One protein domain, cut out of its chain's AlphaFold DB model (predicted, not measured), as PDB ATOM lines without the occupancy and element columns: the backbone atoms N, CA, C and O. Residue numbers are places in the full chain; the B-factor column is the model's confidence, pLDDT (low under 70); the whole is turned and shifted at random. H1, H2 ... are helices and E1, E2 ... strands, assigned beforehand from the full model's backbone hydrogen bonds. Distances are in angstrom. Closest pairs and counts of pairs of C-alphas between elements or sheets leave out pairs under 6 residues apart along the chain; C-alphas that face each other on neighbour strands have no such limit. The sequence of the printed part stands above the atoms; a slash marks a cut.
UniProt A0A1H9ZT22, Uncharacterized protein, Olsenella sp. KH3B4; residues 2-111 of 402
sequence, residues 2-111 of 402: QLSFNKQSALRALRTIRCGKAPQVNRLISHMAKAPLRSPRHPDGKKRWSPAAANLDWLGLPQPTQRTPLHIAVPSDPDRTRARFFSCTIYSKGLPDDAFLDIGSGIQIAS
ATOM      1  N   GLN A   2     126.451 165.888 140.958       93.88
ATOM      2  CA  GLN A   2     126.592 166.707 139.752       93.88
ATOM      3  C   GLN A   2     126.530 165.836 138.497       93.88
ATOM      4  O   GLN A   2     127.248 164.839 138.426       93.88
ATOM      5  N   LEU A   3     125.678 166.205 137.537       96.00
ATOM      6  CA  LEU A   3     125.531 165.537 136.239       96.00
ATOM      7  C   LEU A   3     125.242 166.566 135.141       96.00
ATOM      8  O   LEU A   3     124.507 167.524 135.374       96.00
ATOM      9  N   SER A   4     125.774 166.314 133.947       97.62
ATOM     10  CA  SER A   4     125.569 167.136 132.750       97.62
ATOM     11  C   SER A   4     124.882 166.279 131.690       97.62
ATOM     12  O   SER A   4     125.536 165.451 131.062       97.62
ATOM     13  N   PHE A   5     123.565 166.401 131.528       97.56
ATOM     14  CA  PHE A   5     122.813 165.605 130.556       97.56
ATOM     15  C   PHE A   5     123.012 166.107 129.142       97.56
ATOM     16  O   PHE A   5     123.086 167.310 128.897       97.56
ATOM     17  N   ASN A   6     123.042 165.166 128.209       96.56
ATOM     18  CA  ASN A   6     123.234 165.443 126.798       96.56
ATOM     19  C   ASN A   6     122.346 164.528 125.936       96.56
ATOM     20  O   ASN A   6     121.661 163.649 126.472       96.56
ATOM     21  N   LYS A   7     122.294 164.765 124.620       94.19
ATOM     22  CA  LYS A   7     121.514 163.974 123.649       94.19
ATOM     23  C   LYS A   7     120.079 163.680 124.137       94.19
ATOM     24  O   LYS A   7     119.359 164.589 124.546       94.19
ATOM     25  N   GLN A   8     119.643 162.418 124.126       92.31
ATOM     26  CA  GLN A   8     118.273 162.007 124.447       92.31
ATOM     27  C   GLN A   8     117.856 162.376 125.880       92.31
ATOM     28  O   GLN A   8     116.706 162.756 126.101       92.31
ATOM     29  N   SER A   9     118.769 162.306 126.855       95.12
ATOM     30  CA  SER A   9     118.457 162.702 128.236       95.12
ATOM     31  C   SER A   9     118.244 164.212 128.356       95.12
ATOM     32  O   SER A   9     117.314 164.636 129.039       95.12
ATOM     33  N   ALA A  10     119.036 165.026 127.649       96.31
ATOM     34  CA  ALA A  10     118.820 166.472 127.592       96.31
ATOM     35  C   ALA A  10     117.530 166.841 126.844       96.31
ATOM     36  O   ALA A  10     116.769 167.668 127.339       96.31
ATOM     37  N   LEU A  11     117.231 166.192 125.710       95.75
ATOM     38  CA  LEU A  11     115.983 166.421 124.967       95.75
ATOM     39  C   LEU A  11     114.751 166.131 125.830       95.75
ATOM     40  O   LEU A  11     113.833 166.949 125.893       95.75
ATOM     41  N   ARG A  12     114.740 164.992 126.536       94.69
ATOM     42  CA  ARG A  12     113.653 164.646 127.459       94.69
ATOM     43  C   ARG A  12     113.515 165.659 128.584       94.69
ATOM     44  O   ARG A  12     112.411 166.131 128.824       94.69
ATOM     45  N   ALA A  13     114.622 166.034 129.222       95.56
ATOM     46  CA  ALA A  13     114.623 167.048 130.271       95.56
ATOM     47  C   ALA A  13     114.052 168.390 129.782       95.56
ATOM     48  O   ALA A  13     113.173 168.958 130.430       95.56
ATOM     49  N   LEU A  14     114.501 168.867 128.614       95.75
ATOM     50  CA  LEU A  14     114.014 170.104 127.999       95.75
ATOM     51  C   LEU A  14     112.517 170.031 127.698       95.75
ATOM     52  O   LEU A  14     111.795 170.953 128.070       95.75
ATOM     53  N   ARG A  15     112.032 168.937 127.097       95.69
ATOM     54  CA  ARG A  15     110.596 168.724 126.851       95.69
ATOM     55  C   ARG A  15     109.797 168.698 128.154       95.69
ATOM     56  O   ARG A  15     108.784 169.379 128.246       95.69
ATOM     57  N   THR A  16     110.258 167.994 129.190       95.44
ATOM     58  CA  THR A  16     109.571 167.953 130.495       95.44
ATOM     59  C   THR A  16     109.447 169.347 131.111       95.44
ATOM     60  O   THR A  16     108.359 169.731 131.543       95.44
ATOM     61  N   ILE A  17     110.537 170.121 131.129       95.12
ATOM     62  CA  ILE A  17     110.543 171.493 131.657       95.12
ATOM     63  C   ILE A  17     109.623 172.387 130.822       95.12
ATOM     64  O   ILE A  17     108.781 173.093 131.374       95.12
ATOM     65  N   ARG A  18     109.749 172.338 129.494       93.81
ATOM     66  CA  ARG A  18     108.991 173.190 128.571       93.81
ATOM     67  C   ARG A  18     107.491 172.896 128.591       93.81
ATOM     68  O   ARG A  18     106.700 173.825 128.484       93.81
ATOM     69  N   CYS A  19     107.105 171.640 128.804       93.19
ATOM     70  CA  CYS A  19     105.717 171.223 129.010       93.19
ATOM     71  C   CYS A  19     105.184 171.532 130.425       93.19
ATOM     72  O   CYS A  19     104.066 171.138 130.748       93.19
ATOM     73  N   GLY A  20     105.970 172.174 131.303       91.88
ATOM     74  CA  GLY A  20     105.559 172.503 132.673       91.88
ATOM     75  C   GLY A  20     105.449 171.293 133.608       91.88
ATOM     76  O   GLY A  20     104.804 171.375 134.649       91.88
ATOM     77  N   LYS A  21     106.070 170.161 133.251       92.50
ATOM     78  CA  LYS A  21     105.989 168.889 133.991       92.50
ATOM     79  C   LYS A  21     107.144 168.680 134.985       92.50
ATOM     80  O   LYS A  21     107.186 167.645 135.641       92.50
ATOM     81  N   ALA A  22     108.060 169.645 135.112       92.69
ATOM     82  CA  ALA A  22     109.169 169.632 136.073       92.69
ATOM     83  C   ALA A  22     108.994 170.746 137.128       92.69
ATOM     84  O   ALA A  22     109.608 171.807 137.005       92.69
ATOM     85  N   PRO A  23     108.167 170.548 138.171       85.44
ATOM     86  CA  PRO A  23     107.811 171.610 139.119       85.44
ATOM     87  C   PRO A  23     108.994 172.128 139.952       85.44
ATOM     88  O   PRO A  23     108.925 173.241 140.469       85.44
ATOM     89  N   GLN A  24     110.092 171.368 140.082       87.12
ATOM     90  CA  GLN A  24     111.310 171.858 140.746       87.12
ATOM     91  C   GLN A  24     112.040 172.940 139.934       87.12
ATOM     92  O   GLN A  24     112.878 173.650 140.486       87.12
ATOM     93  N   VAL A  25     111.737 173.078 138.639       88.12
ATOM     94  CA  VAL A  25     112.349 174.068 137.750       88.12
ATOM     95  C   VAL A  25     111.394 175.245 137.599       88.12
ATOM     96  O   VAL A  25     110.487 175.242 136.776       88.12
ATOM     97  N   ASN A  26     111.603 176.277 138.413       79.56
ATOM     98  CA  ASN A  26     110.712 177.438 138.502       79.56
ATOM     99  C   ASN A  26     111.093 178.604 137.570       79.56
ATOM    100  O   ASN A  26     110.629 179.728 137.761       79.56
ATOM    101  N   ARG A  27     111.962 178.365 136.583       84.00
ATOM    102  CA  ARG A  27     112.418 179.375 135.620       84.00
ATOM    103  C   ARG A  27     112.254 178.862 134.200       84.00
ATOM    104  O   ARG A  27     112.491 177.689 133.926       84.00
ATOM    105  N   LEU A  28     111.907 179.773 133.294       82.81
ATOM    106  CA  LEU A  28     111.929 179.496 131.862       82.81
ATOM    107  C   LEU A  28     113.351 179.151 131.415       82.81
ATOM    108  O   LEU A  28     114.316 179.749 131.894       82.81
ATOM    109  N   ILE A  29     113.464 178.235 130.452       85.69
ATOM    110  CA  ILE A  29     114.751 177.808 129.885       85.69
ATOM    111  C   ILE A  29     115.543 178.997 129.324       85.69
ATOM    112  O   ILE A  29     116.752 179.082 129.522       85.69
ATOM    113  N   SER A  30     114.856 179.978 128.738       81.94
ATOM    114  CA  SER A  30     115.452 181.222 128.238       81.94
ATOM    115  C   SER A  30     116.151 182.070 129.309       81.94
ATOM    116  O   SER A  30     116.947 182.937 128.961       81.94
ATOM    117  N   HIS A  31     115.850 181.857 130.594       85.44
ATOM    118  CA  HIS A  31     116.423 182.591 131.728       85.44
ATOM    119  C   HIS A  31     117.397 181.741 132.558       85.44
ATOM    120  O   HIS A  31     117.851 182.177 133.619       85.44
ATOM    121  N   MET A  32     117.690 180.511 132.128       90.50
ATOM    122  CA  MET A  32     118.652 179.652 132.814       90.50
ATOM    123  C   MET A  32     120.076 180.157 132.598       90.50
ATOM    124  O   MET A  32     120.423 180.661 131.529       90.50
ATOM    125  N   ALA A  33     120.911 180.013 133.628       91.81
ATOM    126  CA  ALA A  33     122.309 180.395 133.534       91.81
ATOM    127  C   ALA A  33     123.035 179.436 132.586       91.81
ATOM    128  O   ALA A  33     123.034 178.221 132.804       91.81
ATOM    129  N   LYS A  34     123.667 179.991 131.552       94.19
ATOM    130  CA  LYS A  34     124.606 179.243 130.723       94.19
ATOM    131  C   LYS A  34     125.907 179.023 131.494       94.19
ATOM    132  O   LYS A  34     126.328 179.890 132.259       94.19
ATOM    133  N   ALA A  35     126.518 177.862 131.322       94.38
ATOM    134  CA  ALA A  35     127.712 177.473 132.054       94.38
ATOM    135  C   ALA A  35     128.547 176.448 131.269       94.38
ATOM    136  O   ALA A  35     127.998 175.710 130.443       94.38
ATOM    137  N   PRO A  36     129.858 176.357 131.562       95.75
ATOM    138  CA  PRO A  36     130.717 175.366 130.937       95.75
ATOM    139  C   PRO A  36     130.369 173.963 131.442       95.75
ATOM    140  O   PRO A  36     129.723 173.789 132.486       95.75
ATOM    141  N   LEU A  37     130.831 172.957 130.698       96.94
ATOM    142  CA  LEU A  37     130.674 171.552 131.055       96.94
ATOM    143  C   LEU A  37     131.360 171.244 132.393       96.94
ATOM    144  O   LEU A  37     132.557 171.476 132.561       96.94
ATOM    145  N   ARG A  38     130.611 170.670 133.338       95.44
ATOM    146  CA  ARG A  38     131.133 170.220 134.636       95.44
ATOM    147  C   ARG A  38     131.486 168.735 134.626       95.44
ATOM    148  O   ARG A  38     130.779 167.924 134.025       95.44
ATOM    149  N   SER A  39     132.527 168.372 135.377       94.25
ATOM    150  CA  SER A  39     132.803 166.977 135.737       94.25
ATOM    151  C   SER A  39     131.683 166.410 136.620       94.25
ATOM    152  O   SER A  39     131.193 167.107 137.516       94.25
ATOM    153  N   PRO A  40     131.294 165.139 136.428       93.88
ATOM    154  CA  PRO A  40     130.281 164.505 137.255       93.88
ATOM    155  C   PRO A  40     130.777 164.331 138.698       93.88
ATOM    156  O   PRO A  40     131.946 164.037 138.949       93.88
ATOM    157  N   ARG A  41     129.868 164.458 139.670       92.75
ATOM    158  CA  ARG A  41     130.141 164.188 141.093       92.75
ATOM    159  C   ARG A  41     129.050 163.320 141.696       92.75
ATOM    160  O   ARG A  41     127.862 163.542 141.465       92.75
ATOM    161  N   HIS A  42     129.445 162.355 142.519       88.19
ATOM    162  CA  HIS A  42     128.498 161.505 143.236       88.19
ATOM    163  C   HIS A  42     127.588 162.319 144.178       88.19
ATOM    164  O   HIS A  42     127.928 163.440 144.567       88.19
ATOM    165  N   PRO A  43     126.411 161.788 144.551       85.69
ATOM    166  CA  PRO A  43     125.668 162.298 145.698       85.69
ATOM    167  C   PRO A  43     126.497 162.211 146.983       85.69
ATOM    168  O   PRO A  43     127.322 161.304 147.129       85.69
ATOM    169  N   ASP A  44     126.246 163.120 147.922       81.56
ATOM    170  CA  ASP A  44     126.976 163.165 149.187       81.56
ATOM    171  C   ASP A  44     126.865 161.826 149.930       81.56
ATOM    172  O   ASP A  44     125.815 161.178 149.964       81.56
ATOM    173  N   GLY A  45     127.992 161.358 150.467       81.06
ATOM    174  CA  GLY A  45     128.078 160.069 151.157       81.06
ATOM    175  C   GLY A  45     128.038 158.829 150.251       81.06
ATOM    176  O   GLY A  45     128.081 157.708 150.762       81.06
ATOM    177  N   LYS A  46     127.987 158.972 148.918       82.56
ATOM    178  CA  LYS A  46     128.048 157.840 147.976       82.56
ATOM    179  C   LYS A  46     129.428 157.729 147.325       82.56
ATOM    180  O   LYS A  46     129.963 158.695 146.799       82.56
ATOM    181  N   LYS A  47     129.977 156.507 147.305       82.62
ATOM    182  CA  LYS A  47     131.251 156.173 146.630       82.62
ATOM    183  C   LYS A  47     131.074 155.580 145.225       82.62
ATOM    184  O   LYS A  47     132.056 155.377 144.521       82.62
ATOM    185  N   ARG A  48     129.844 155.211 144.846       85.31
ATOM    186  CA  ARG A  48     129.496 154.598 143.552       85.31
ATOM    187  C   ARG A  48     128.107 155.053 143.114       85.31
ATOM    188  O   ARG A  48     127.255 155.331 143.958       85.31
ATOM    189  N   TRP A  49     127.877 155.075 141.806       89.69
ATOM    190  CA  TRP A  49     126.548 155.294 141.240       89.69
ATOM    191  C   TRP A  49     125.698 154.026 141.318       89.69
ATOM    192  O   TRP A  49     126.176 152.925 141.048       89.69
ATOM    193  N   SER A  50     124.420 154.194 141.647       90.31
ATOM    194  CA  SER A  50     123.376 153.176 141.508       90.31
ATOM    195  C   SER A  50     122.201 153.767 140.721       90.31
ATOM    196  O   SER A  50     122.043 154.991 140.736       90.31
ATOM    197  N   PRO A  51     121.352 152.946 140.073       89.50
ATOM    198  CA  PRO A  51     120.186 153.458 139.354       89.50
ATOM    199  C   PRO A  51     119.267 154.308 140.237       89.50
ATOM    200  O   PRO A  51     118.806 155.353 139.807       89.50
ATOM    201  N   ALA A  52     119.062 153.911 141.498       88.38
ATOM    202  CA  ALA A  52     118.270 154.685 142.456       88.38
ATOM    203  C   ALA A  52     118.897 156.054 142.779       88.38
ATOM    204  O   ALA A  52     118.186 157.040 142.917       88.38
ATOM    205  N   ALA A  53     120.230 156.130 142.871       86.56
ATOM    206  CA  ALA A  53     120.943 157.381 143.132       86.56
ATOM    207  C   ALA A  53     120.989 158.325 141.917       86.56
ATOM    208  O   ALA A  53     121.269 159.507 142.084       86.56
ATOM    209  N   ALA A  54     120.747 157.801 140.715       86.50
ATOM    210  CA  ALA A  54     120.644 158.558 139.472       86.50
ATOM    211  C   ALA A  54     119.184 158.725 139.007       86.50
ATOM    212  O   ALA A  54     118.958 159.177 137.887       86.50
ATOM    213  N   ASN A  55     118.203 158.342 139.834       87.75
ATOM    214  CA  ASN A  55     116.800 158.422 139.460       87.75
ATOM    215  C   ASN A  55     116.319 159.879 139.491       87.75
ATOM    216  O   ASN A  55     116.441 160.561 140.510       87.75
ATOM    217  N   LEU A  56     115.786 160.347 138.367       90.94
ATOM    218  CA  LEU A  56     115.417 161.741 138.131       90.94
ATOM    219  C   LEU A  56     114.037 161.826 137.470       90.94
ATOM    220  O   LEU A  56     113.829 162.609 136.544       90.94
ATOM    221  N   ASP A  57     113.083 161.045 137.987       90.62
ATOM    222  CA  ASP A  57     111.698 161.004 137.495       90.62
ATOM    223  C   ASP A  57     111.057 162.398 137.437       90.62
ATOM    224  O   ASP A  57     110.262 162.693 136.548       90.62
ATOM    225  N   TRP A  58     111.459 163.294 138.343       90.94
ATOM    226  CA  TRP A  58     110.995 164.678 138.370       90.94
ATOM    227  C   TRP A  58     111.360 165.495 137.122       90.94
ATOM    228  O   TRP A  58     110.703 166.487 136.816       90.94
ATOM    229  N   LEU A  59     112.389 165.068 136.388       92.38
ATOM    230  CA  LEU A  59     112.824 165.640 135.115       92.38
ATOM    231  C   LEU A  59     112.273 164.843 133.913       92.38
ATOM    232  O   LEU A  59     112.673 165.058 132.769       92.38
ATOM    233  N   GLY A  60     111.344 163.911 134.152       89.44
ATOM    234  CA  GLY A  60     110.799 163.010 133.132       89.44
ATOM    235  C   GLY A  60     111.817 161.981 132.635       89.44
ATOM    236  O   GLY A  60     111.682 161.445 131.533       89.44
ATOM    237  N   LEU A  61     112.864 161.718 133.422       91.12
ATOM    238  CA  LEU A  61     113.868 160.703 133.132       91.12
ATOM    239  C   LEU A  61     113.540 159.444 133.943       91.12
ATOM    240  O   LEU A  61     113.664 159.494 135.165       91.12
ATOM    241  N   PRO A  62     113.143 158.331 133.298       86.00
ATOM    242  CA  PRO A  62     112.826 157.102 134.005       86.00
ATOM    243  C   PRO A  62     114.081 156.525 134.654       86.00
ATOM    244  O   PRO A  62     115.211 156.832 134.253       86.00
ATOM    245  N   GLN A  63     113.876 155.608 135.596       90.38
ATOM    246  CA  GLN A  63     114.971 154.886 136.228       90.38
ATOM    247  C   GLN A  63     115.922 154.278 135.177       90.38
ATOM    248  O   GLN A  63     115.490 153.525 134.295       90.38
ATOM    249  N   PRO A  64     117.230 154.567 135.262       92.19
ATOM    250  CA  PRO A  64     118.134 154.241 134.176       92.19
ATOM    251  C   PRO A  64     118.515 152.765 134.167       92.19
ATOM    252  O   PRO A  64     118.792 152.154 135.204       92.19
ATOM    253  N   THR A  65     118.573 152.196 132.965       90.19
ATOM    254  CA  THR A  65     118.953 150.799 132.734       90.19
ATOM    255  C   THR A  65     120.065 150.719 131.695       90.19
ATOM    256  O   THR A  65     120.473 151.724 131.127       90.19
ATOM    257  N   GLN A  66     120.573 149.517 131.423       87.50
ATOM    258  CA  GLN A  66     121.528 149.325 130.328       87.50
ATOM    259  C   GLN A  66     120.886 149.530 128.944       87.50
ATOM    260  O   GLN A  66     121.569 149.955 128.023       87.50
ATOM    261  N   ARG A  67     119.584 149.242 128.796       85.94
ATOM    262  CA  ARG A  67     118.840 149.444 127.537       85.94
ATOM    263  C   ARG A  67     118.349 150.881 127.365       85.94
ATOM    264  O   ARG A  67     118.072 151.305 126.255       85.94
ATOM    265  N   THR A  68     118.216 151.606 128.468       86.75
ATOM    266  CA  THR A  68     117.779 153.004 128.519       86.75
ATOM    267  C   THR A  68     118.736 153.791 129.415       86.75
ATOM    268  O   THR A  68     118.378 154.133 130.551       86.75
ATOM    269  N   PRO A  69     119.991 153.992 128.972       92.06
ATOM    270  CA  PRO A  69     120.989 154.679 129.774       92.06
ATOM    271  C   PRO A  69     120.689 156.179 129.870       92.06
ATOM    272  O   PRO A  69     120.033 156.765 129.011       92.06
ATOM    273  N   LEU A  70     121.232 156.824 130.902       94.19
ATOM    274  CA  LEU A  70     121.338 158.280 130.929       94.19
ATOM    275  C   LEU A  70     122.512 158.714 130.061       94.19
ATOM    276  O   LEU A  70     123.647 158.283 130.276       94.19
ATOM    277  N   HIS A  71     122.238 159.591 129.109       95.25
ATOM    278  CA  HIS A  71     123.244 160.218 128.269       95.25
ATOM    279  C   HIS A  71     123.825 161.421 129.008       95.25
ATOM    280  O   HIS A  71     123.104 162.362 129.353       95.25
ATOM    281  N   ILE A  72     125.121 161.351 129.306       96.81
ATOM    282  CA  ILE A  72     125.836 162.387 130.045       96.81
ATOM    283  C   ILE A  72     127.078 162.849 129.287       96.81
ATOM    284  O   ILE A  72     127.778 162.061 128.648       96.81
ATOM    285  N   ALA A  73     127.372 164.136 129.400       97.19
ATOM    286  CA  ALA A  73     128.595 164.756 128.927       97.19
ATOM    287  C   ALA A  73     129.648 164.788 130.043       97.19
ATOM    288  O   ALA A  73     129.325 165.047 131.205       97.19
ATOM    289  N   VAL A  74     130.910 164.549 129.688       97.00
ATOM    290  CA  VAL A  74     132.058 164.628 130.604       97.00
ATOM    291  C   VAL A  74     133.238 165.349 129.933       97.00
ATOM    292  O   VAL A  74     133.400 165.219 128.718       97.00
ATOM    293  N   PRO A  75     134.063 166.115 130.672       95.50
ATOM    294  CA  PRO A  75     135.123 166.914 130.056       95.50
ATOM    295  C   PRO A  75     136.353 166.089 129.656       95.50
ATOM    296  O   PRO A  75     137.104 166.490 128.773       95.50
ATOM    297  N   SER A  76     136.580 164.915 130.248       94.56
ATOM    298  CA  SER A  76     137.715 164.063 129.885       94.56
ATOM    299  C   SER A  76     137.416 162.570 130.045       94.56
ATOM    300  O   SER A  76     136.385 162.177 130.591       94.56
ATOM    301  N   ASP A  77     138.311 161.714 129.543       92.75
ATOM    302  CA  ASP A  77     138.181 160.260 129.703       92.75
ATOM    303  C   ASP A  77     138.223 159.807 131.182       92.75
ATOM    304  O   ASP A  77     137.348 159.034 131.582       92.75
ATOM    305  N   PRO A  78     139.119 160.341 132.042       93.06
ATOM    306  CA  PRO A  78     139.079 160.087 133.486       93.06
ATOM    307  C   PRO A  78     137.757 160.440 134.181       93.06
ATOM    308  O   PRO A  78     137.403 159.793 135.165       93.06
ATOM    309  N   ASP A  79     137.017 161.429 133.674       92.00
ATOM    310  CA  ASP A  79     135.720 161.840 134.227       92.00
ATOM    311  C   ASP A  79     134.576 160.876 133.871       92.00
ATOM    312  O   ASP A  79     133.454 161.020 134.370       92.00
ATOM    313  N   ARG A  80     134.818 159.880 133.006       91.00
ATOM    314  CA  ARG A  80     133.787 158.919 132.612       91.00
ATOM    315  C   ARG A  80     133.217 158.197 133.818       91.00
ATOM    316  O   ARG A  80     133.906 157.563 134.620       91.00
ATOM    317  N   THR A  81     131.895 158.203 133.880       87.56
ATOM    318  CA  THR A  81     131.174 157.538 134.950       87.56
ATOM    319  C   THR A  81     131.080 156.043 134.652       87.56
ATOM    320  O   THR A  81     130.359 155.622 133.751       87.56
ATOM    321  N   ARG A  82     131.817 155.212 135.399       85.38
ATOM    322  CA  ARG A  82     131.892 153.754 135.176       85.38
ATOM    323  C   ARG A  82     130.664 153.013 135.722       85.38
ATOM    324  O   ARG A  82     130.758 152.278 136.703       85.38
ATOM    325  N   ALA A  83     129.505 153.214 135.099       89.75
ATOM    326  CA  ALA A  83     128.294 152.443 135.372       89.75
ATOM    327  C   ALA A  83     127.546 152.117 134.073       89.75
ATOM    328  O   ALA A  83     127.363 152.982 133.227       89.75
ATOM    329  N   ARG A  84     127.057 150.875 133.943       89.69
ATOM    330  CA  ARG A  84     126.413 150.351 132.718       89.69
ATOM    331  C   ARG A  84     125.129 151.066 132.277       89.69
ATOM    332  O   ARG A  84     124.616 150.769 131.210       89.69
ATOM    333  N   PHE A  85     124.577 151.925 133.129       92.44
ATOM    334  CA  PHE A  85     123.365 152.706 132.869       92.44
ATOM    335  C   PHE A  85     123.674 154.176 132.538       92.44
ATOM    336  O   PHE A  85     122.758 154.989 132.470       92.44
ATOM    337  N   PHE A  86     124.951 154.525 132.342       94.25
ATOM    338  CA  PHE A  86     125.379 155.797 131.768       94.25
ATOM    339  C   PHE A  86     125.989 155.578 130.384       94.25
ATOM    340  O   PHE A  86     126.803 154.676 130.193       94.25
ATOM    341  N   SER A  87     125.646 156.457 129.445       93.69
ATOM    342  CA  SER A  87     126.312 156.607 128.154       93.69
ATOM    343  C   SER A  87     127.070 157.935 128.165       93.69
ATOM    344  O   SER A  87     126.464 159.004 128.175       93.69
ATOM    345  N   CYS A  88     128.402 157.871 128.251       94.81
ATOM    346  CA  CYS A  88     129.250 159.057 128.387       94.81
ATOM    347  C   CYS A  88     129.705 159.575 127.016       94.81
ATOM    348  O   CYS A  88     130.345 158.844 126.260       94.81
ATOM    349  N   THR A  89     129.466 160.855 126.737       95.25
ATOM    350  CA  THR A  89     130.085 161.586 125.623       95.25
ATOM    351  C   THR A  89     131.204 162.468 126.174       95.25
ATOM    352  O   THR A  89     130.971 163.243 127.099       95.25
ATOM    353  N   ILE A  90     132.424 162.341 125.641       95.56
ATOM    354  CA  ILE A  90     133.544 163.199 126.054       95.56
ATOM    355  C   ILE A  90     133.548 164.466 125.199       95.56
ATOM    356  O   ILE A  90     133.596 164.367 123.972       95.56
ATOM    357  N   TYR A  91     133.619 165.625 125.847       95.12
ATOM    358  CA  TYR A  91     133.941 166.901 125.211       95.12
ATOM    359  C   TYR A  91     135.210 167.491 125.825       95.12
ATOM    360  O   TYR A  91     135.151 168.284 126.760       95.12
ATOM    361  N   SER A  92     136.368 167.089 125.298       89.38
ATOM    362  CA  SER A  92     137.676 167.540 125.797       89.38
ATOM    363  C   SER A  92     138.113 168.899 125.261       89.38
ATOM    364  O   SER A  92     138.974 169.549 125.847       89.38
ATOM    365  N   LYS A  93     137.541 169.321 124.135       89.75
ATOM    366  CA  LYS A  93     137.754 170.617 123.489       89.75
ATOM    367  C   LYS A  93     136.611 170.885 122.517       89.75
ATOM    368  O   LYS A  93     135.821 169.986 122.232       89.75
ATOM    369  N   GLY A  94     136.557 172.101 121.983       90.62
ATOM    370  CA  GLY A  94     135.652 172.420 120.884       90.62
ATOM    371  C   GLY A  94     134.287 172.955 121.280       90.62
ATOM    372  O   GLY A  94     133.580 173.439 120.399       90.62
ATOM    373  N   LEU A  95     133.921 172.877 122.563       95.56
ATOM    374  CA  LEU A  95     132.696 173.474 123.086       95.56
ATOM    375  C   LEU A  95     132.960 174.900 123.575       95.56
ATOM    376  O   LEU A  95     133.968 175.121 124.248       95.56
ATOM    377  N   PRO A  96     132.050 175.848 123.307       95.69
ATOM    378  CA  PRO A  96     132.065 177.131 123.988       95.69
ATOM    379  C   PRO A  96     131.614 177.003 125.455       95.69
ATOM    380  O   PRO A  96     130.874 176.086 125.818       95.69
ATOM    381  N   ASP A  97     132.000 177.973 126.288       94.31
ATOM    382  CA  ASP A  97     131.697 178.005 127.733       94.31
ATOM    383  C   ASP A  97     130.204 178.131 128.063       94.31
ATOM    384  O   ASP A  97     129.808 178.027 129.218       94.31
ATOM    385  N   ASP A  98     129.357 178.366 127.066       95.19
ATOM    386  CA  ASP A  98     127.923 178.575 127.226       95.19
ATOM    387  C   ASP A  98     127.086 177.392 126.689       95.19
ATOM    388  O   ASP A  98     125.887 177.528 126.458       95.19
ATOM    389  N   ALA A  99     127.717 176.224 126.503       97.38
ATOM    390  CA  ALA A  99     127.121 175.031 125.893       97.38
ATOM    391  C   ALA A  99     126.172 174.220 126.796       97.38
ATOM    392  O   ALA A  99     125.481 173.324 126.308       97.38
ATOM    393  N   PHE A 100     126.114 174.516 128.097       97.94
ATOM    394  CA  PHE A 100     125.202 173.869 129.039       97.94
ATOM    395  C   PHE A 100     124.362 174.895 129.798       97.94
ATOM    396  O   PHE A 100     124.804 176.010 130.065       97.94
ATOM    397  N   LEU A 101     123.153 174.497 130.184       96.56
ATOM    398  CA  LEU A 101     122.246 175.250 131.044       96.56
ATOM    399  C   LEU A 101     122.240 174.638 132.442       96.56
ATOM    400  O   LEU A 101     122.023 173.436 132.584       96.56
ATOM    401  N   ASP A 102     122.454 175.454 133.471       95.25
ATOM    402  CA  ASP A 102     122.277 175.043 134.864       95.25
ATOM    403  C   ASP A 102     120.797 175.127 135.252       95.25
ATOM    404  O   ASP A 102     120.203 176.211 135.254       95.25
ATOM    405  N   ILE A 103     120.207 173.974 135.579       93.38
ATOM    406  CA  ILE A 103     118.798 173.864 135.978       93.38
ATOM    407  C   ILE A 103     118.624 173.736 137.497       93.38
ATOM    408  O   ILE A 103     117.513 173.513 137.978       93.38
ATOM    409  N   GLY A 104     119.708 173.884 138.264       90.94
ATOM    410  CA  GLY A 104     119.723 173.705 139.710       90.94
ATOM    411  C   GLY A 104     119.907 172.248 140.139       90.94
ATOM    412  O   GLY A 104     120.079 171.336 139.333       90.94
ATOM    413  N   SER A 105     119.924 172.015 141.456       89.44
ATOM    414  CA  SER A 105     120.094 170.678 142.065       89.44
ATOM    415  C   SER A 105     121.366 169.927 141.631       89.44
ATOM    416  O   SER A 105     121.437 168.700 141.710       89.44
ATOM    417  N   GLY A 106     122.386 170.666 141.178       92.38
ATOM    418  CA  GLY A 106     123.623 170.109 140.631       92.38
ATOM    419  C   GLY A 106     123.480 169.522 139.224       92.38
ATOM    420  O   GLY A 106     124.382 168.823 138.772       92.38
ATOM    421  N   ILE A 107     122.377 169.786 138.526       94.50
ATOM    422  CA  ILE A 107     122.123 169.269 137.185       94.50
ATOM    423  C   ILE A 107     122.349 170.361 136.145       94.50
ATOM    424  O   ILE A 107     121.845 171.476 136.263       94.50
ATOM    425  N   GLN A 108     123.082 170.002 135.098       96.50
ATOM    426  CA  GLN A 108     123.143 170.752 133.856       96.50
ATOM    427  C   GLN A 108     122.532 169.934 132.720       96.50
ATOM    428  O   GLN A 108     122.557 168.703 132.746       96.50
ATOM    429  N   ILE A 109     122.010 170.615 131.708       97.06
ATOM    430  CA  ILE A 109     121.536 170.009 130.459       97.06
ATOM    431  C   ILE A 109     122.202 170.715 129.280       97.06
ATOM    432  O   ILE A 109     122.492 171.907 129.375       97.06
ATOM    433  N   ALA A 110     122.471 169.998 128.190       98.00
ATOM    434  CA  ALA A 110     122.950 170.605 126.952       98.00
ATOM    435  C   ALA A 110     122.033 171.774 126.555       98.00
ATOM    436  O   ALA A 110     120.806 171.667 126.658       98.00
ATOM    437  N   SER A 111     122.621 172.897 126.132       97.88
ATOM    438  CA  SER A 111     121.833 174.009 125.603       97.88
ATOM    439  C   SER A 111     121.048 173.551 124.366       97.88
ATOM    440  O   SER A 111     121.463 172.591 123.713       97.88
TER     441      SER A 111
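This is residues 2 to 111 of the 402 residues of an uncharacterized protein of Olsenella sp. KH3B4 (UniProt A0A1H9ZT22). With little regular structure, the domain is a small twisted sheet, E1 E6 E5 E2, with helix H1 over one face, strands E3 and E4 beside its E1 edge, and long loops round them. The 110 printed residues, 37 in named elements, run E1 H1 E2 E3 E4 E5 E6; class and sheet are mixed. It is compact, radius of gyration of the C-alphas 13.2 A, spanning 33 by 31 by 27 A.

E1, residues 3 to 5, is parallel to E6, residues 107 to 110; N 108 and O 3, 2.9 A, are within hydrogen-bond range. E6 and E5, residues 100 to 104, form a hairpin, with N 101 and O 109 at 2.8 A. E5 is antiparallel to E2, residues 33 to 35, with N 35 and O 100 at 2.8 A. H1, residues 7 to 18, is on the sheet, height 9.6 A, in two layers; every O i to N i+4 pair is within hydrogen-bond range. E3, residues 70 to 74, touches E1, closest C-alphas Phe 5 and Ile 72, 4.4 A, and is parallel to E4, residues 86 to 90, with N 72 and O 87 at 2.9 A.

E1 begins at C-alpha 3 (125.531, 165.537, 136.239); E6 ends at C-alpha 110 (122.950, 170.605, 126.952). H1 measures 16.3 A, E3 12.5 A.

The printed part has no cut. Links H1 to E2, E2 to E3 and E3 to E4 are long. No printed residue is under 70 in pLDDT.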